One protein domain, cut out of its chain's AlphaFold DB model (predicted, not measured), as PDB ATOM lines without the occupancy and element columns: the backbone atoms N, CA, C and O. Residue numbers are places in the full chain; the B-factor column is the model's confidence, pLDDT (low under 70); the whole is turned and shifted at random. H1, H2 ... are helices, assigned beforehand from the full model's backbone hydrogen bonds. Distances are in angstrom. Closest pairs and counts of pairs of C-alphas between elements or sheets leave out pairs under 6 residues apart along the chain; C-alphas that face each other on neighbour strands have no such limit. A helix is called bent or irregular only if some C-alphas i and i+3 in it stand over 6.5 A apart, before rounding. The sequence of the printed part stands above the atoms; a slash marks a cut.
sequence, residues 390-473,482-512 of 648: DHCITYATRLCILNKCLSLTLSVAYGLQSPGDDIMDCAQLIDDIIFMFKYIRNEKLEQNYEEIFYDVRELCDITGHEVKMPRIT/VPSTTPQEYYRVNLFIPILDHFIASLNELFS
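AT A GLANCE: This is residues 390 to 473 and 482 to 512 of the 648 residues of the protein "Hypothetical protein" of Didymodactylos carnosus (UniProt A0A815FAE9). H1, H2 and H4b form an up-and-down bundle. H3 crosses H1 near one end. The 115 printed residues include four named helices, H1 to H4 in order: all helix, only just loose, close to compact, radius of gyration of the C-alphas 16.3 A, spans 51, 28 and 23 A.

HOW THE PARTS SIT: H1, residues 390 to 417, irregular where C-alphas 408 and 411 are 7.2 A apart, forms a hairpin with H2, residues 423 to 442. H3, residues 445 to 463, touches H1 at a steep tilt of 62 degrees. H4, one helix by its hydrogen bonds, is bent at C-alphas 494 and 497, 6.8 A apart, into H4a, residues 487 to 494, and H4b, residues 497 to 510. H4b touches H2, closest C-alphas Ile 434 and Ile 504, 6.2 A. Every O i to N i+4 pair is within hydrogen-bond range except in H1, 22 of 24.

IN THESE COORDINATES: H1 begins at C-alpha (130.063, 55.994, 36.369) and measures 37.4 A; H4b ends at (157.405, 58.018, 18.916).

THE WHOLE: Residues 474 to 481 are cut out, a 10.8 A gap; 25 residues are under pLDDT 70.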
ATOM      1  N   ASP A 390     129.372  55.224  37.410       44.91
ATOM      2  CA  ASP A 390     130.063  55.994  36.369       44.91
ATOM      3  C   ASP A 390     131.529  55.553  36.154       44.91
ATOM      4  O   ASP A 390     132.071  55.720  35.062       44.91
ATOM      5  N   HIS A 391     132.194  54.983  37.168       56.03
ATOM      6  CA  HIS A 391     133.592  54.545  37.066       56.03
ATOM      7  C   HIS A 391     133.728  53.220  36.306       56.03
ATOM      8  O   HIS A 391     134.623  53.093  35.469       56.03
ATOM      9  N   CYS A 392     132.850  52.244  36.564       59.75
ATOM     10  CA  CYS A 392     132.959  50.900  35.989       59.75
ATOM     11  C   CYS A 392     132.766  50.903  34.472       59.75
ATOM     12  O   CYS A 392     133.561  50.292  33.765       59.75
ATOM     13  N   ILE A 393     131.784  51.651  33.961       66.88
ATOM     14  CA  ILE A 393     131.524  51.733  32.515       66.88
ATOM     15  C   ILE A 393     132.610  52.551  31.824       66.88
ATOM     16  O   ILE A 393     133.103  52.151  30.774       66.88
ATOM     17  N   THR A 394     133.047  53.662  32.429       69.19
ATOM     18  CA  THR A 394     134.179  54.450  31.912       69.19
ATOM     19  C   THR A 394     135.440  53.587  31.815       69.19
ATOM     20  O   THR A 394     136.173  53.669  30.830       69.19
ATOM     21  N   TYR A 395     135.697  52.743  32.817       70.44
ATOM     22  CA  TYR A 395     136.830  51.821  32.825       70.44
ATOM     23  C   TYR A 395     136.673  50.696  31.796       70.44
ATOM     24  O   TYR A 395     137.599  50.472  31.024       70.44
ATOM     25  N   ALA A 396     135.513  50.038  31.738       68.69
ATOM     26  CA  ALA A 396     135.218  48.997  30.752       68.69
ATOM     27  C   ALA A 396     135.362  49.537  29.324       68.69
ATOM     28  O   ALA A 396     136.036  48.935  28.497       68.69
ATOM     29  N   THR A 397     134.838  50.738  29.070       74.12
ATOM     30  CA  THR A 397     134.958  51.407  27.772       74.12
ATOM     31  C   THR A 397     136.413  51.680  27.417       74.12
ATOM     32  O   THR A 397     136.856  51.317  26.334       74.12
ATOM     33  N   ARG A 398     137.202  52.248  28.338       77.69
ATOM     34  CA  ARG A 398     138.647  52.438  28.120       77.69
ATOM     35  C   ARG A 398     139.363  51.121  27.855       77.69
ATOM     36  O   ARG A 398     140.217  51.081  26.979       77.69
ATOM     37  N   LEU A 399     139.027  50.068  28.595       76.62
ATOM     38  CA  LEU A 399     139.646  48.757  28.455       76.62
ATOM     39  C   LEU A 399     139.384  48.159  27.069       76.62
ATOM     40  O   LEU A 399     140.337  47.738  26.423       76.62
ATOM     41  N   CYS A 400     138.137  48.173  26.588       76.50
ATOM     42  CA  CYS A 400     137.802  47.659  25.258       76.50
ATOM     43  C   CYS A 400     138.472  48.475  24.142       76.50
ATOM     44  O   CYS A 400     139.030  47.899  23.209       76.50
ATOM     45  N   ILE A 401     138.503  49.808  24.270       81.06
ATOM     46  CA  ILE A 401     139.204  50.683  23.315       81.06
ATOM     47  C   ILE A 401     140.705  50.369  23.298       81.06
ATOM     48  O   ILE A 401     141.291  50.202  22.227       81.06
ATOM     49  N   LEU A 402     141.331  50.263  24.474       82.44
ATOM     50  CA  LEU A 402     142.750  49.934  24.603       82.44
ATOM     51  C   LEU A 402     143.056  48.549  24.046       82.44
ATOM     52  O   LEU A 402     144.056  48.401  23.361       82.44
ATOM     53  N   ASN A 403     142.200  47.555  24.285       79.81
ATOM     54  CA  ASN A 403     142.378  46.211  23.744       79.81
ATOM     55  C   ASN A 403     142.435  46.224  22.208       79.81
ATOM     56  O   ASN A 403     143.339  45.633  21.626       79.81
ATOM     57  N   LYS A 404     141.524  46.958  21.551       82.19
ATOM     58  CA  LYS A 404     141.529  47.125  20.088       82.19
ATOM     59  C   LYS A 404     142.782  47.853  19.592       82.19
ATOM     60  O   LYS A 404     143.374  47.442  18.601       82.19
ATOM     61  N   CYS A 405     143.191  48.932  20.261       83.44
ATOM     62  CA  CYS A 405     144.371  49.691  19.839       83.44
ATOM     63  C   CYS A 405     145.657  48.874  20.031       83.44
ATOM     64  O   CYS A 405     146.492  48.807  19.136       83.44
ATOM     65  N   LEU A 406     145.795  48.214  21.182       83.00
ATOM     66  CA  LEU A 406     146.979  47.436  21.522       83.00
ATOM     67  C   LEU A 406     147.111  46.177  20.667       83.00
ATOM     68  O   LEU A 406     148.231  45.828  20.308       83.00
ATOM     69  N   SER A 407     146.001  45.526  20.305       82.50
ATOM     70  CA  SER A 407     146.030  44.364  19.413       82.50
ATOM     71  C   SER A 407     146.521  44.722  18.010       82.50
ATOM     72  O   SER A 407     147.295  43.957  17.440       82.50
ATOM     73  N   LEU A 408     146.165  45.904  17.492       83.81
ATOM     74  CA  LEU A 408     146.700  46.420  16.226       83.81
ATOM     75  C   LEU A 408     148.203  46.720  16.308       83.81
ATOM     76  O   LEU A 408     148.925  46.466  15.354       83.81
ATOM     77  N   THR A 409     148.690  47.219  17.448       85.00
ATOM     78  CA  THR A 409     150.122  47.519  17.645       85.00
ATOM     79  C   THR A 409     150.967  46.316  18.071       85.00
ATOM     80  O   THR A 409     152.188  46.426  18.169       85.00
ATOM     81  N   LEU A 410     150.342  45.171  18.360       82.50
ATOM     82  CA  LEU A 410     151.002  44.037  19.005       82.50
ATOM     83  C   LEU A 410     152.107  43.426  18.135       82.50
ATOM     84  O   LEU A 410     153.174  43.098  18.647       82.50
ATOM     85  N   SER A 411     151.869  43.293  16.829       80.56
ATOM     86  CA  SER A 411     152.845  42.744  15.878       80.56
ATOM     87  C   SER A 411     154.118  43.588  15.816       80.56
ATOM     88  O   SER A 411     155.213  43.046  15.920       80.56
ATOM     89  N   VAL A 412     153.977  44.912  15.733       80.06
ATOM     90  CA  VAL A 412     155.106  45.854  15.757       80.06
ATOM     91  C   VAL A 412     155.835  45.814  17.088       80.06
ATOM     92  O   VAL A 412     157.060  45.834  17.112       80.06
ATOM     93  N   ALA A 413     155.101  45.735  18.200       79.31
ATOM     94  CA  ALA A 413     155.721  45.631  19.513       79.31
ATOM     95  C   ALA A 413     156.611  44.383  19.620       79.31
ATOM     96  O   ALA A 413     157.692  44.474  20.196       79.31
ATOM     97  N   TYR A 414     156.194  43.252  19.040       75.62
ATOM     98  CA  TYR A 414     157.038  42.059  18.948       75.62
ATOM     99  C   TYR A 414     158.215  42.249  17.990       75.62
ATOM    100  O   TYR A 414     159.337  41.946  18.384       75.62
ATOM    101  N   GLY A 415     157.988  42.795  16.792       73.00
ATOM    102  CA  GLY A 415     159.048  43.020  15.801       73.00
ATOM    103  C   GLY A 415     160.163  43.935  16.320       73.00
ATOM    104  O   GLY A 415     161.336  43.587  16.255       73.00
ATOM    105  N   LEU A 416     159.812  45.053  16.963       72.69
ATOM    106  CA  LEU A 416     160.787  45.984  17.552       72.69
ATOM    107  C   LEU A 416     161.544  45.411  18.763       72.69
ATOM    108  O   LEU A 416     162.585  45.943  19.144       72.69
ATOM    109  N   GLN A 417     161.012  44.369  19.407       69.38
ATOM    110  CA  GLN A 417     161.636  43.710  20.562       69.38
ATOM    111  C   GLN A 417     162.394  42.430  20.181       69.38
ATOM    112  O   GLN A 417     163.099  41.870  21.026       69.38
ATOM    113  N   SER A 418     162.245  41.961  18.942       67.12
ATOM    114  CA  SER A 418     162.859  40.741  18.435       67.12
ATOM    115  C   SER A 418     164.334  40.979  18.079       67.12
ATOM    116  O   SER A 418     164.669  41.997  17.464       67.12
ATOM    117  N   PRO A 419     165.254  40.072  18.451       53.78
ATOM    118  CA  PRO A 419     166.654  40.171  18.063       53.78
ATOM    119  C   PRO A 419     166.816  39.792  16.582       53.78
ATOM    120  O   PRO A 419     167.075  38.635  16.261       53.78
ATOM    121  N   GLY A 420     166.692  40.773  15.683       54.81
ATOM    122  CA  GLY A 420     167.112  40.630  14.282       54.81
ATOM    123  C   GLY A 420     166.052  40.771  13.194       54.81
ATOM    124  O   GLY A 420     166.327  40.368  12.068       54.81
ATOM    125  N   ASP A 421     164.886  41.349  13.483       56.69
ATOM    126  CA  ASP A 421     163.927  41.688  12.423       56.69
ATOM    127  C   ASP A 421     164.365  42.948  11.647       56.69
ATOM    128  O   ASP A 421     164.995  43.854  12.207       56.69
ATOM    129  N   ASP A 422     164.055  43.011  10.341       64.81
ATOM    130  CA  ASP A 422     164.370  44.185   9.519       64.81
ATOM    131  C   ASP A 422     163.527  45.366  10.015       64.81
ATOM    132  O   ASP A 422     162.304  45.417   9.877       64.81
ATOM    133  N   ILE A 423     164.204  46.330  10.631       71.81
ATOM    134  CA  ILE A 423     163.605  47.557  11.157       71.81
ATOM    135  C   ILE A 423     162.789  48.291  10.086       71.81
ATOM    136  O   ILE A 423     161.819  48.966  10.427       71.81
ATOM    137  N   MET A 424     163.124  48.124   8.803       68.50
ATOM    138  CA  MET A 424     162.348  48.703   7.706       68.50
ATOM    139  C   MET A 424     160.969  48.069   7.551       68.50
ATOM    140  O   MET A 424     160.004  48.786   7.296       68.50
ATOM    141  N   ASP A 425     160.848  46.758   7.757       75.00
ATOM    142  CA  ASP A 425     159.549  46.086   7.723       75.00
ATOM    143  C   ASP A 425     158.693  46.554   8.903       75.00
ATOM    144  O   ASP A 425     157.508  46.839   8.740       75.00
ATOM    145  N   CYS A 426     159.305  46.736  10.081       78.19
ATOM    146  CA  CYS A 426     158.635  47.346  11.232       78.19
ATOM    147  C   CYS A 426     158.193  48.791  10.946       78.19
ATOM    148  O   CYS A 426     157.130  49.199  11.418       78.19
ATOM    149  N   ALA A 427     158.975  49.552  10.172       78.44
ATOM    150  CA  ALA A 427     158.636  50.914   9.765       78.44
ATOM    151  C   ALA A 427     157.412  50.965   8.870       78.44
ATOM    152  O   ALA A 427     156.456  51.677   9.173       78.44
ATOM    153  N   GLN A 428     157.406  50.128   7.836       81.75
ATOM    154  CA  GLN A 428     156.265  50.008   6.945       81.75
ATOM    155  C   GLN A 428     155.005  49.587   7.712       81.75
ATOM    156  O   GLN A 428     153.939  50.168   7.529       81.75
ATOM    157  N   LEU A 429     155.132  48.630   8.636       84.44
ATOM    158  CA  LEU A 429     154.012  48.155   9.448       84.44
ATOM    159  C   LEU A 429     153.477  49.251  10.390       84.44
ATOM    160  O   LEU A 429     152.272  49.327  10.627       84.44
ATOM    161  N   ILE A 430     154.338  50.132  10.909       86.06
ATOM    162  CA  ILE A 430     153.914  51.300  11.698       86.06
ATOM    163  C   ILE A 430     153.149  52.301  10.838       86.06
ATOM    164  O   ILE A 430     152.095  52.770  11.274       86.06
ATOM    165  N   ASP A 431     153.628  52.601   9.633       86.00
ATOM    166  CA  ASP A 431     152.925  53.484   8.700       86.00
ATOM    167  C   ASP A 431     151.552  52.914   8.323       86.00
ATOM    168  O   ASP A 431     150.548  53.635   8.362       86.00
ATOM    169  N   ASP A 432     151.478  51.605   8.076       89.00
ATOM    170  CA  ASP A 432     150.229  50.891   7.818       89.00
ATOM    171  C   ASP A 432     149.286  50.953   9.033       89.00
ATOM    172  O   ASP A 432     148.086  51.193   8.884       89.00
ATOM    173  N   ILE A 433     149.802  50.809  10.258       89.88
ATOM    174  CA  ILE A 433     149.016  50.944  11.496       89.88
ATOM    175  C   ILE A 433     148.509  52.375  11.683       89.88
ATOM    176  O   ILE A 433     147.343  52.575  12.035       89.88
ATOM    177  N   ILE A 434     149.346  53.386  11.446       89.94
ATOM    178  CA  ILE A 434     148.947  54.795  11.520       89.94
ATOM    179  C   ILE A 434     147.865  55.078  10.476       89.94
ATOM    180  O   ILE A 434     146.869  55.740  10.789       89.94
ATOM    181  N   PHE A 435     148.026  54.563   9.255       90.31
ATOM    182  CA  PHE A 435     147.010  54.640   8.211       90.31
ATOM    183  C   PHE A 435     145.711  53.964   8.656       90.31
ATOM    184  O   PHE A 435     144.649  54.579   8.567       90.31
ATOM    185  N   MET A 436     145.780  52.760   9.222       90.25
ATOM    186  CA  MET A 436     144.624  52.032   9.744       90.25
ATOM    187  C   MET A 436     143.911  52.793  10.864       90.25
ATOM    188  O   MET A 436     142.684  52.893  10.845       90.25
ATOM    189  N   PHE A 437     144.635  53.392  11.812       91.00
ATOM    190  CA  PHE A 437     144.017  54.223  12.848       91.00
ATOM    191  C   PHE A 437     143.359  55.476  12.265       91.00
ATOM    192  O   PHE A 437     142.242  55.809  12.664       91.00
ATOM    193  N   LYS A 438     143.989  56.142  11.288       91.94
ATOM    194  CA  LYS A 438     143.383  57.273  10.561       91.94
ATOM    195  C   LYS A 438     142.138  56.840   9.780       91.94
ATOM    196  O   LYS A 438     141.139  57.556   9.784       91.94
ATOM    197  N   TYR A 439     142.163  55.661   9.170       91.69
ATOM    198  CA  TYR A 439     141.033  55.077   8.451       91.69
ATOM    199  C   TYR A 439     139.862  54.755   9.392       91.69
ATOM    200  O   TYR A 439     138.723  55.142   9.128       91.69
ATOM    201  N   ILE A 440     140.137  54.138  10.549       89.44
ATOM    202  CA  ILE A 440     139.143  53.928  11.615       89.44
ATOM    203  C   ILE A 440     138.585  55.275  12.085       89.44
ATOM    204  O   ILE A 440     137.379  55.411  12.262       89.44
ATOM    205  N   ARG A 441     139.442  56.285  12.256       91.00
ATOM    206  CA  ARG A 441     139.059  57.605  12.763       91.00
ATOM    207  C   ARG A 441     138.203  58.425  11.789       91.00
ATOM    208  O   ARG A 441     137.348  59.181  12.257       91.00
ATOM    209  N   ASN A 442     138.438  58.296  10.483       90.31
ATOM    210  CA  ASN A 442     137.826  59.143   9.454       90.31
ATOM    211  C   ASN A 442     136.690  58.455   8.686       90.31
ATOM    212  O   ASN A 442     135.686  59.102   8.402       90.31
ATOM    213  N   GLU A 443     136.825  57.167   8.358       87.94
ATOM    214  CA  GLU A 443     135.902  56.472   7.449       87.94
ATOM    215  C   GLU A 443     135.039  55.411   8.140       87.94
ATOM    216  O   GLU A 443     133.865  55.264   7.807       87.94
ATOM    217  N   LYS A 444     135.582  54.681   9.126       89.62
ATOM    218  CA  LYS A 444     134.876  53.574   9.807       89.62
ATOM    219  C   LYS A 444     134.642  53.788  11.301       89.62
ATOM    220  O   LYS A 444     134.594  52.820  12.067       89.62
ATOM    221  N   LEU A 445     134.473  55.041  11.712       90.25
ATOM    222  CA  LEU A 445     134.384  55.401  13.126       90.25
ATOM    223  C   LEU A 445     133.175  54.768  13.816       90.25
ATOM    224  O   LEU A 445     133.337  54.128  14.851       90.25
ATOM    225  N   GLU A 446     131.983  54.915  13.234       88.31
ATOM    226  CA  GLU A 446     130.746  54.415  13.848       88.31
ATOM    227  C   GLU A 446     130.727  52.887  13.920       88.31
ATOM    228  O   GLU A 446     130.491  52.336  14.988       88.31
ATOM    229  N   GLN A 447     131.088  52.201  12.831       88.75
ATOM    230  CA  GLN A 447     131.121  50.733  12.787       88.75
ATOM    231  C   GLN A 447     132.073  50.145  13.839       88.75
ATOM    232  O   GLN A 447     131.687  49.266  14.604       88.75
ATOM    233  N   ASN A 448     133.303  50.664  13.936       88.69
ATOM    234  CA  ASN A 448     134.265  50.171  14.929       88.69
ATOM    235  C   ASN A 448     133.842  50.520  16.360       88.69
ATOM    236  O   ASN A 448     134.103  49.754  17.287       88.69
ATOM    237  N   TYR A 449     133.209  51.676  16.560       91.06
ATOM    238  CA  TYR A 449     132.722  52.051  17.878       91.06
ATOM    239  C   TYR A 449     131.526  51.199  18.320       91.06
ATOM    240  O   TYR A 449     131.432  50.861  19.496       91.06
ATOM    241  N   GLU A 450     130.635  50.822  17.403       90.56
ATOM    242  CA  GLU A 450     129.508  49.930  17.688       90.56
ATOM    243  C   GLU A 450     129.969  48.547  18.157       90.56
ATOM    244  O   GLU A 450     129.431  48.050  19.147       90.56
ATOM    245  N   GLU A 451     130.995  47.974  17.516       87.75
ATOM    246  CA  GLU A 451     131.644  46.729  17.958       87.75
ATOM    247  C   GLU A 451     132.191  46.871  19.386       87.75
ATOM    248  O   GLU A 451     131.834  46.112  20.282       87.75
ATOM    249  N   ILE A 452     132.984  47.916  19.642       86.31
ATOM    250  CA  ILE A 452     133.567  48.162  20.969       86.31
ATOM    251  C   ILE A 452     132.472  48.366  22.025       86.31
ATOM    252  O   ILE A 452     132.583  47.884  23.151       86.31
ATOM    253  N   PHE A 453     131.406  49.093  21.692       88.94
ATOM    254  CA  PHE A 453     130.318  49.372  22.623       88.94
ATOM    255  C   PHE A 453     129.410  48.153  22.854       88.94
ATOM    256  O   PHE A 453     128.731  48.075  23.881       88.94
ATOM    257  N   TYR A 454     129.377  47.198  21.922       87.69
ATOM    258  CA  TYR A 454     128.783  45.884  22.143       87.69
ATOM    259  C   TYR A 454     129.574  45.105  23.202       87.69
ATOM    260  O   TYR A 454     128.984  44.715  24.208       87.69
ATOM    261  N   ASP A 455     130.901  45.024  23.071       78.19
ATOM    262  CA  ASP A 455     131.764  44.346  24.052       78.19
ATOM    263  C   ASP A 455     131.648  44.981  25.449       78.19
ATOM    264  O   ASP A 455     131.606  44.301  26.474       78.19
ATOM    265  N   VAL A 456     131.552  46.314  25.516       78.56
ATOM    266  CA  VAL A 456     131.338  47.033  26.783       78.56
ATOM    267  C   VAL A 456     130.006  46.653  27.424       78.56
ATOM    268  O   VAL A 456     129.954  46.492  28.645       78.56
ATOM    269  N   ARG A 457     128.933  46.521  26.632       82.88
ATOM    270  CA  ARG A 457     127.620  46.092  27.130       82.88
ATOM    271  C   ARG A 457     127.683  44.671  27.670       82.88
ATOM    272  O   ARG A 457     127.275  44.464  28.806       82.88
ATOM    273  N   GLU A 458     128.288  43.752  26.928       75.81
ATOM    274  CA  GLU A 458     128.460  42.364  27.363       75.81
ATOM    275  C   GLU A 458     129.254  42.274  28.679       75.81
ATOM    276  O   GLU A 458     128.839  41.605  29.626       75.81
ATOM    277  N   LEU A 459     130.352  43.028  28.806       66.94
ATOM    278  CA  LEU A 459     131.124  43.101  30.051       66.94
ATOM    279  C   LEU A 459     130.322  43.704  31.213       66.94
ATOM    280  O   LEU A 459     130.464  43.268  32.361       66.94
ATOM    281  N   CYS A 460     129.490  44.710  30.947       68.25
ATOM    282  CA  CYS A 460     128.608  45.299  31.955       68.25
ATOM    283  C   CYS A 460     127.530  44.298  32.405       68.25
ATOM    284  O   CYS A 460     127.290  44.175  33.608       68.25
ATOM    285  N   ASP A 461     126.975  43.514  31.481       71.25
ATOM    286  CA  ASP A 461     125.987  42.473  31.770       71.25
ATOM    287  C   ASP A 461     126.592  41.351  32.629       71.25
ATOM    288  O   ASP A 461     126.028  40.987  33.663       71.25
ATOM    289  N   ILE A 462     127.793  40.872  32.283       65.44
ATOM    290  CA  ILE A 462     128.529  39.856  33.061       65.44
ATOM    291  C   ILE A 462     128.841  40.354  34.480       65.44
ATOM    292  O   ILE A 462     128.798  39.588  35.446       65.44
ATOM    293  N   THR A 463     129.166  41.640  34.630       58.06
ATOM    294  CA  THR A 463     129.521  42.238  35.928       58.06
ATOM    295  C   THR A 463     128.313  42.718  36.738       58.06
ATOM    296  O   THR A 463     128.473  43.092  37.904       58.06
ATOM    297  N   GLY A 464     127.103  42.664  36.171       62.50
ATOM    298  CA  GLY A 464     125.868  43.104  36.819       62.50
ATOM    299  C   GLY A 464     125.770  44.626  36.978       62.50
ATOM    300  O   GLY A 464     125.214  45.111  37.968       62.50
ATOM    301  N   HIS A 465     126.339  45.389  36.042       68.56
ATOM    302  CA  HIS A 465     126.318  46.850  36.026       68.56
ATOM    303  C   HIS A 465     125.451  47.389  34.881       68.56
ATOM    304  O   HIS A 465     125.538  46.936  33.749       68.56
ATOM    305  N   GLU A 466     124.628  48.402  35.161       71.00
ATOM    306  CA  GLU A 466     123.752  49.022  34.159       71.00
ATOM    307  C   GLU A 466     124.487  50.138  33.408       71.00
ATOM    308  O   GLU A 466     125.056  51.025  34.044       71.00
ATOM    309  N   VAL A 467     124.437  50.143  32.071       78.44
ATOM    310  CA  VAL A 467     125.110  51.149  31.234       78.44
ATOM    311  C   VAL A 467     124.422  52.513  31.351       78.44
ATOM    312  O   VAL A 467     123.430  52.799  30.685       78.44
ATOM    313  N   LYS A 468     124.976  53.386  32.199       74.69
ATOM    314  CA  LYS A 468     124.522  54.765  32.411       74.69
ATOM    315  C   LYS A 468     125.558  55.800  31.991       74.69
ATOM    316  O   LYS A 468     126.771  55.576  32.013       74.69
ATOM    317  N   MET A 469     125.036  56.960  31.612       72.19
ATOM    318  CA  MET A 469     125.822  58.166  31.390       72.19
ATOM    319  C   MET A 469     126.218  58.773  32.746       72.19
ATOM    320  O   MET A 469     125.381  58.793  33.654       72.19
ATOM    321  N   PRO A 470     127.446  59.303  32.888       68.00
ATOM    322  CA  PRO A 470     127.845  60.006  34.098       68.00
ATOM    323  C   PRO A 470     126.963  61.224  34.363       68.00
ATOM    324  O   PRO A 470     126.373  61.793  33.444       68.00
ATOM    325  N   ARG A 471     126.896  61.680  35.616       64.69
ATOM    326  CA  ARG A 471     126.111  62.881  35.948       64.69
ATOM    327  C   ARG A 471     126.626  64.113  35.189       64.69
ATOM    328  O   ARG A 471     127.712  64.616  35.483       64.69
ATOM    329  N   ILE A 472     125.794  64.650  34.297       62.12
ATOM    330  CA  ILE A 472     126.042  65.896  33.567       62.12
ATOM    331  C   ILE A 472     125.367  67.065  34.301       62.12
ATOM    332  O   ILE A 472     124.190  67.001  34.655       62.12
ATOM    333  N   THR A 473     126.108  68.143  34.562       56.09
ATOM    334  CA  THR A 473     125.587  69.373  35.184       56.09
ATOM    335  C   THR A 473     125.799  70.559  34.254       56.09
ATOM    336  O   THR A 473     126.902  70.729  33.749       56.09
ATOM    337  N   VAL A 482     130.036  67.696  26.664       67.12
ATOM    338  CA  VAL A 482     129.456  67.481  25.332       67.12
ATOM    339  C   VAL A 482     127.976  67.127  25.503       67.12
ATOM    340  O   VAL A 482     127.676  66.197  26.255       67.12
ATOM    341  N   PRO A 483     127.047  67.833  24.832       66.06
ATOM    342  CA  PRO A 483     125.643  67.457  24.848       66.06
ATOM    343  C   PRO A 483     125.489  66.097  24.162       66.06
ATOM    344  O   PRO A 483     125.726  65.970  22.967       66.06
ATOM    345  N   SER A 484     125.114  65.079  24.931       73.00
ATOM    346  CA  SER A 484     124.882  63.721  24.439       73.00
ATOM    347  C   SER A 484     123.563  63.193  24.982       73.00
ATOM    348  O   SER A 484     123.263  63.355  26.168       73.00
ATOM    349  N   THR A 485     122.787  62.546  24.122       74.88
ATOM    350  CA  THR A 485     121.454  62.030  24.470       74.88
ATOM    351  C   THR A 485     121.496  60.591  24.973       74.88
ATOM    352  O   THR A 485     120.638  60.182  25.755       74.88
ATOM    353  N   THR A 486     122.520  59.833  24.573       84.19
ATOM    354  CA  THR A 486     122.684  58.418  24.921       84.19
ATOM    355  C   THR A 486     124.055  58.146  25.552       84.19
ATOM    356  O   THR A 486     125.027  58.841  25.238       84.19
ATOM    357  N   PRO A 487     124.187  57.110  26.411       81.38
ATOM    358  CA  PRO A 487     125.491  56.678  26.921       81.38
ATOM    359  C   PRO A 487     126.472  56.326  25.794       81.38
ATOM    360  O   PRO A 487     127.652  56.658  25.878       81.38
ATOM    361  N   GLN A 488     125.973  55.711  24.717       86.62
ATOM    362  CA  GLN A 488     126.759  55.369  23.533       86.62
ATOM    363  C   GLN A 488     127.384  56.619  22.900       86.62
ATOM    364  O   GLN A 488     128.593  56.660  22.691       86.62
ATOM    365  N   GLU A 489     126.597  57.667  22.667       86.94
ATOM    366  CA  GLU A 489     127.086  58.932  22.113       86.94
ATOM    367  C   GLU A 489     128.082  59.632  23.051       86.94
ATOM    368  O   GLU A 489     129.136  60.090  22.604       86.94
ATOM    369  N   TYR A 490     127.794  59.653  24.358       86.38
ATOM    370  CA  TYR A 490     128.658  60.271  25.365       86.38
ATOM    371  C   TYR A 490     130.075  59.685  25.352       86.38
ATOM    372  O   TYR A 490     131.063  60.425  25.305       86.38
ATOM    373  N   TYR A 491     130.188  58.355  25.408       85.44
ATOM    374  CA  TYR A 491     131.484  57.684  25.488       85.44
ATOM    375  C   TYR A 491     132.237  57.685  24.148       85.44
ATOM    376  O   TYR A 491     133.470  57.697  24.149       85.44
ATOM    377  N   ARG A 492     131.533  57.791  23.013       90.00
ATOM    378  CA  ARG A 492     132.151  57.952  21.688       90.00
ATOM    379  C   ARG A 492     132.969  59.238  21.624       90.00
ATOM    380  O   ARG A 492     134.151  59.213  21.290       90.00
ATOM    381  N   VAL A 493     132.339  60.356  21.989       86.88
ATOM    382  CA  VAL A 493     132.942  61.690  21.871       86.88
ATOM    383  C   VAL A 493     133.961  61.954  22.976       86.88
ATOM    384  O   VAL A 493     135.000  62.548  22.712       86.88
ATOM    385  N   ASN A 494     133.701  61.504  24.207       84.00
ATOM    386  CA  ASN A 494     134.574  61.821  25.341       84.00
ATOM    387  C   ASN A 494     135.684  60.792  25.605       84.00
ATOM    388  O   ASN A 494     136.621  61.116  26.334       84.00
ATOM    389  N   LEU A 495     135.591  59.565  25.076       85.06
ATOM    390  CA  LEU A 495     136.616  58.530  25.274       85.06
ATOM    391  C   LEU A 495     137.167  57.996  23.958       85.06
ATOM    392  O   LEU A 495     138.368  58.100  23.742       85.06
ATOM    393  N   PHE A 496     136.325  57.436  23.086       88.69
ATOM    394  CA  PHE A 496     136.811  56.724  21.901       88.69
ATOM    395  C   PHE A 496     137.611  57.616  20.953       88.69
ATOM    396  O   PHE A 496     138.765  57.306  20.660       88.69
ATOM    397  N   ILE A 497     137.031  58.748  20.551       88.94
ATOM    398  CA  ILE A 497     137.690  59.720  19.674       88.94
ATOM    399  C   ILE A 497     138.997  60.251  20.298       88.94
ATOM    400  O   ILE A 497     140.040  60.092  19.666       88.94
ATOM    401  N   PRO A 498     139.003  60.801  21.532       89.69
ATOM    402  CA  PRO A 498     140.228  61.321  22.136       89.69
ATOM    403  C   PRO A 498     141.324  60.272  22.324       89.69
ATOM    404  O   PRO A 498     142.499  60.592  22.173       89.69
ATOM    405  N   ILE A 499     140.965  59.028  22.664       85.94
ATOM    406  CA  ILE A 499     141.946  57.952  22.830       85.94
ATOM    407  C   ILE A 499     142.562  57.593  21.478       85.94
ATOM    408  O   ILE A 499     143.783  57.518  21.390       85.94
ATOM    409  N   LEU A 500     141.758  57.431  20.421       89.94
ATOM    410  CA  LEU A 500     142.279  57.189  19.073       89.94
ATOM    411  C   LEU A 500     143.182  58.330  18.593       89.94
ATOM    412  O   LEU A 500     144.286  58.068  18.119       89.94
ATOM    413  N   ASP A 501     142.752  59.581  18.764       90.50
ATOM    414  CA  ASP A 501     143.537  60.759  18.378       90.50
ATOM    415  C   ASP A 501     144.871  60.802  19.144       90.50
ATOM    416  O   ASP A 501     145.920  61.072  18.557       90.50
ATOM    417  N   HIS A 502     144.861  60.447  20.433       88.69
ATOM    418  CA  HIS A 502     146.074  60.329  21.240       88.69
ATOM    419  C   HIS A 502     146.998  59.204  20.760       88.69
ATOM    420  O   HIS A 502     148.209  59.406  20.714       88.69
ATOM    421  N   PHE A 503     146.470  58.028  20.397       85.75
ATOM    422  CA  PHE A 503     147.277  56.936  19.836       85.75
ATOM    423  C   PHE A 503     147.937  57.349  18.521       85.75
ATOM    424  O   PHE A 503     149.137  57.143  18.360       85.75
ATOM    425  N   ILE A 504     147.187  57.986  17.617       89.25
ATOM    426  CA  ILE A 504     147.729  58.504  16.356       89.25
ATOM    427  C   ILE A 504     148.836  59.518  16.652       89.25
ATOM    428  O   ILE A 504     149.937  59.378  16.124       89.25
ATOM    429  N   ALA A 505     148.584  60.511  17.507       87.75
ATOM    430  CA  ALA A 505     149.582  61.523  17.852       87.75
ATOM    431  C   ALA A 505     150.841  60.897  18.473       87.75
ATOM    432  O   ALA A 505     151.946  61.180  18.021       87.75
ATOM    433  N   SER A 506     150.665  59.983  19.431       83.44
ATOM    434  CA  SER A 506     151.772  59.307  20.116       83.44
ATOM    435  C   SER A 506     152.604  58.460  19.161       83.44
ATOM    436  O   SER A 506     153.822  58.488  19.245       83.44
ATOM    437  N   LEU A 507     151.980  57.720  18.238       84.50
ATOM    438  CA  LEU A 507     152.715  56.928  17.247       84.50
ATOM    439  C   LEU A 507     153.514  57.823  16.293       84.50
ATOM    440  O   LEU A 507     154.665  57.518  16.009       84.50
ATOM    441  N   ASN A 508     152.951  58.953  15.853       85.06
ATOM    442  CA  ASN A 508     153.687  59.908  15.018       85.06
ATOM    443  C   ASN A 508     154.841  60.592  15.782       85.06
ATOM    444  O   ASN A 508     155.856  60.924  15.178       85.06
ATOM    445  N   GLU A 509     154.704  60.807  17.095       81.88
ATOM    446  CA  GLU A 509     155.756  61.391  17.941       81.88
ATOM    447  C   GLU A 509     156.853  60.379  18.320       81.88
ATOM    448  O   GLU A 509     158.026  60.740  18.386       81.88
ATOM    449  N   LEU A 510     156.488  59.114  18.562       75.06
ATOM    450  CA  LEU A 510     157.405  58.018  18.916       75.06
ATOM    451  C   LEU A 510     158.193  57.469  17.726       75.06
ATOM    452  O   LEU A 510     159.259  56.886  17.924       75.06
ATOM    453  N   PHE A 511     157.669  57.639  16.515       75.25
ATOM    454  CA  PHE A 511     158.283  57.183  15.271       75.25
ATOM    455  C   PHE A 511     158.464  58.345  14.294       75.25
ATOM    456  O   PHE A 511     158.187  58.251  13.099       75.25
ATOM    457  N   SER A 512     158.930  59.472  14.823       75.12
ATOM    458  CA  SER A 512     159.374  60.606  14.022       75.12
ATOM    459  C   SER A 512     160.558  60.222  13.126       75.12
ATOM    460  O   SER A 512     161.276  59.249  13.374       75.12
TER     461      SER A 512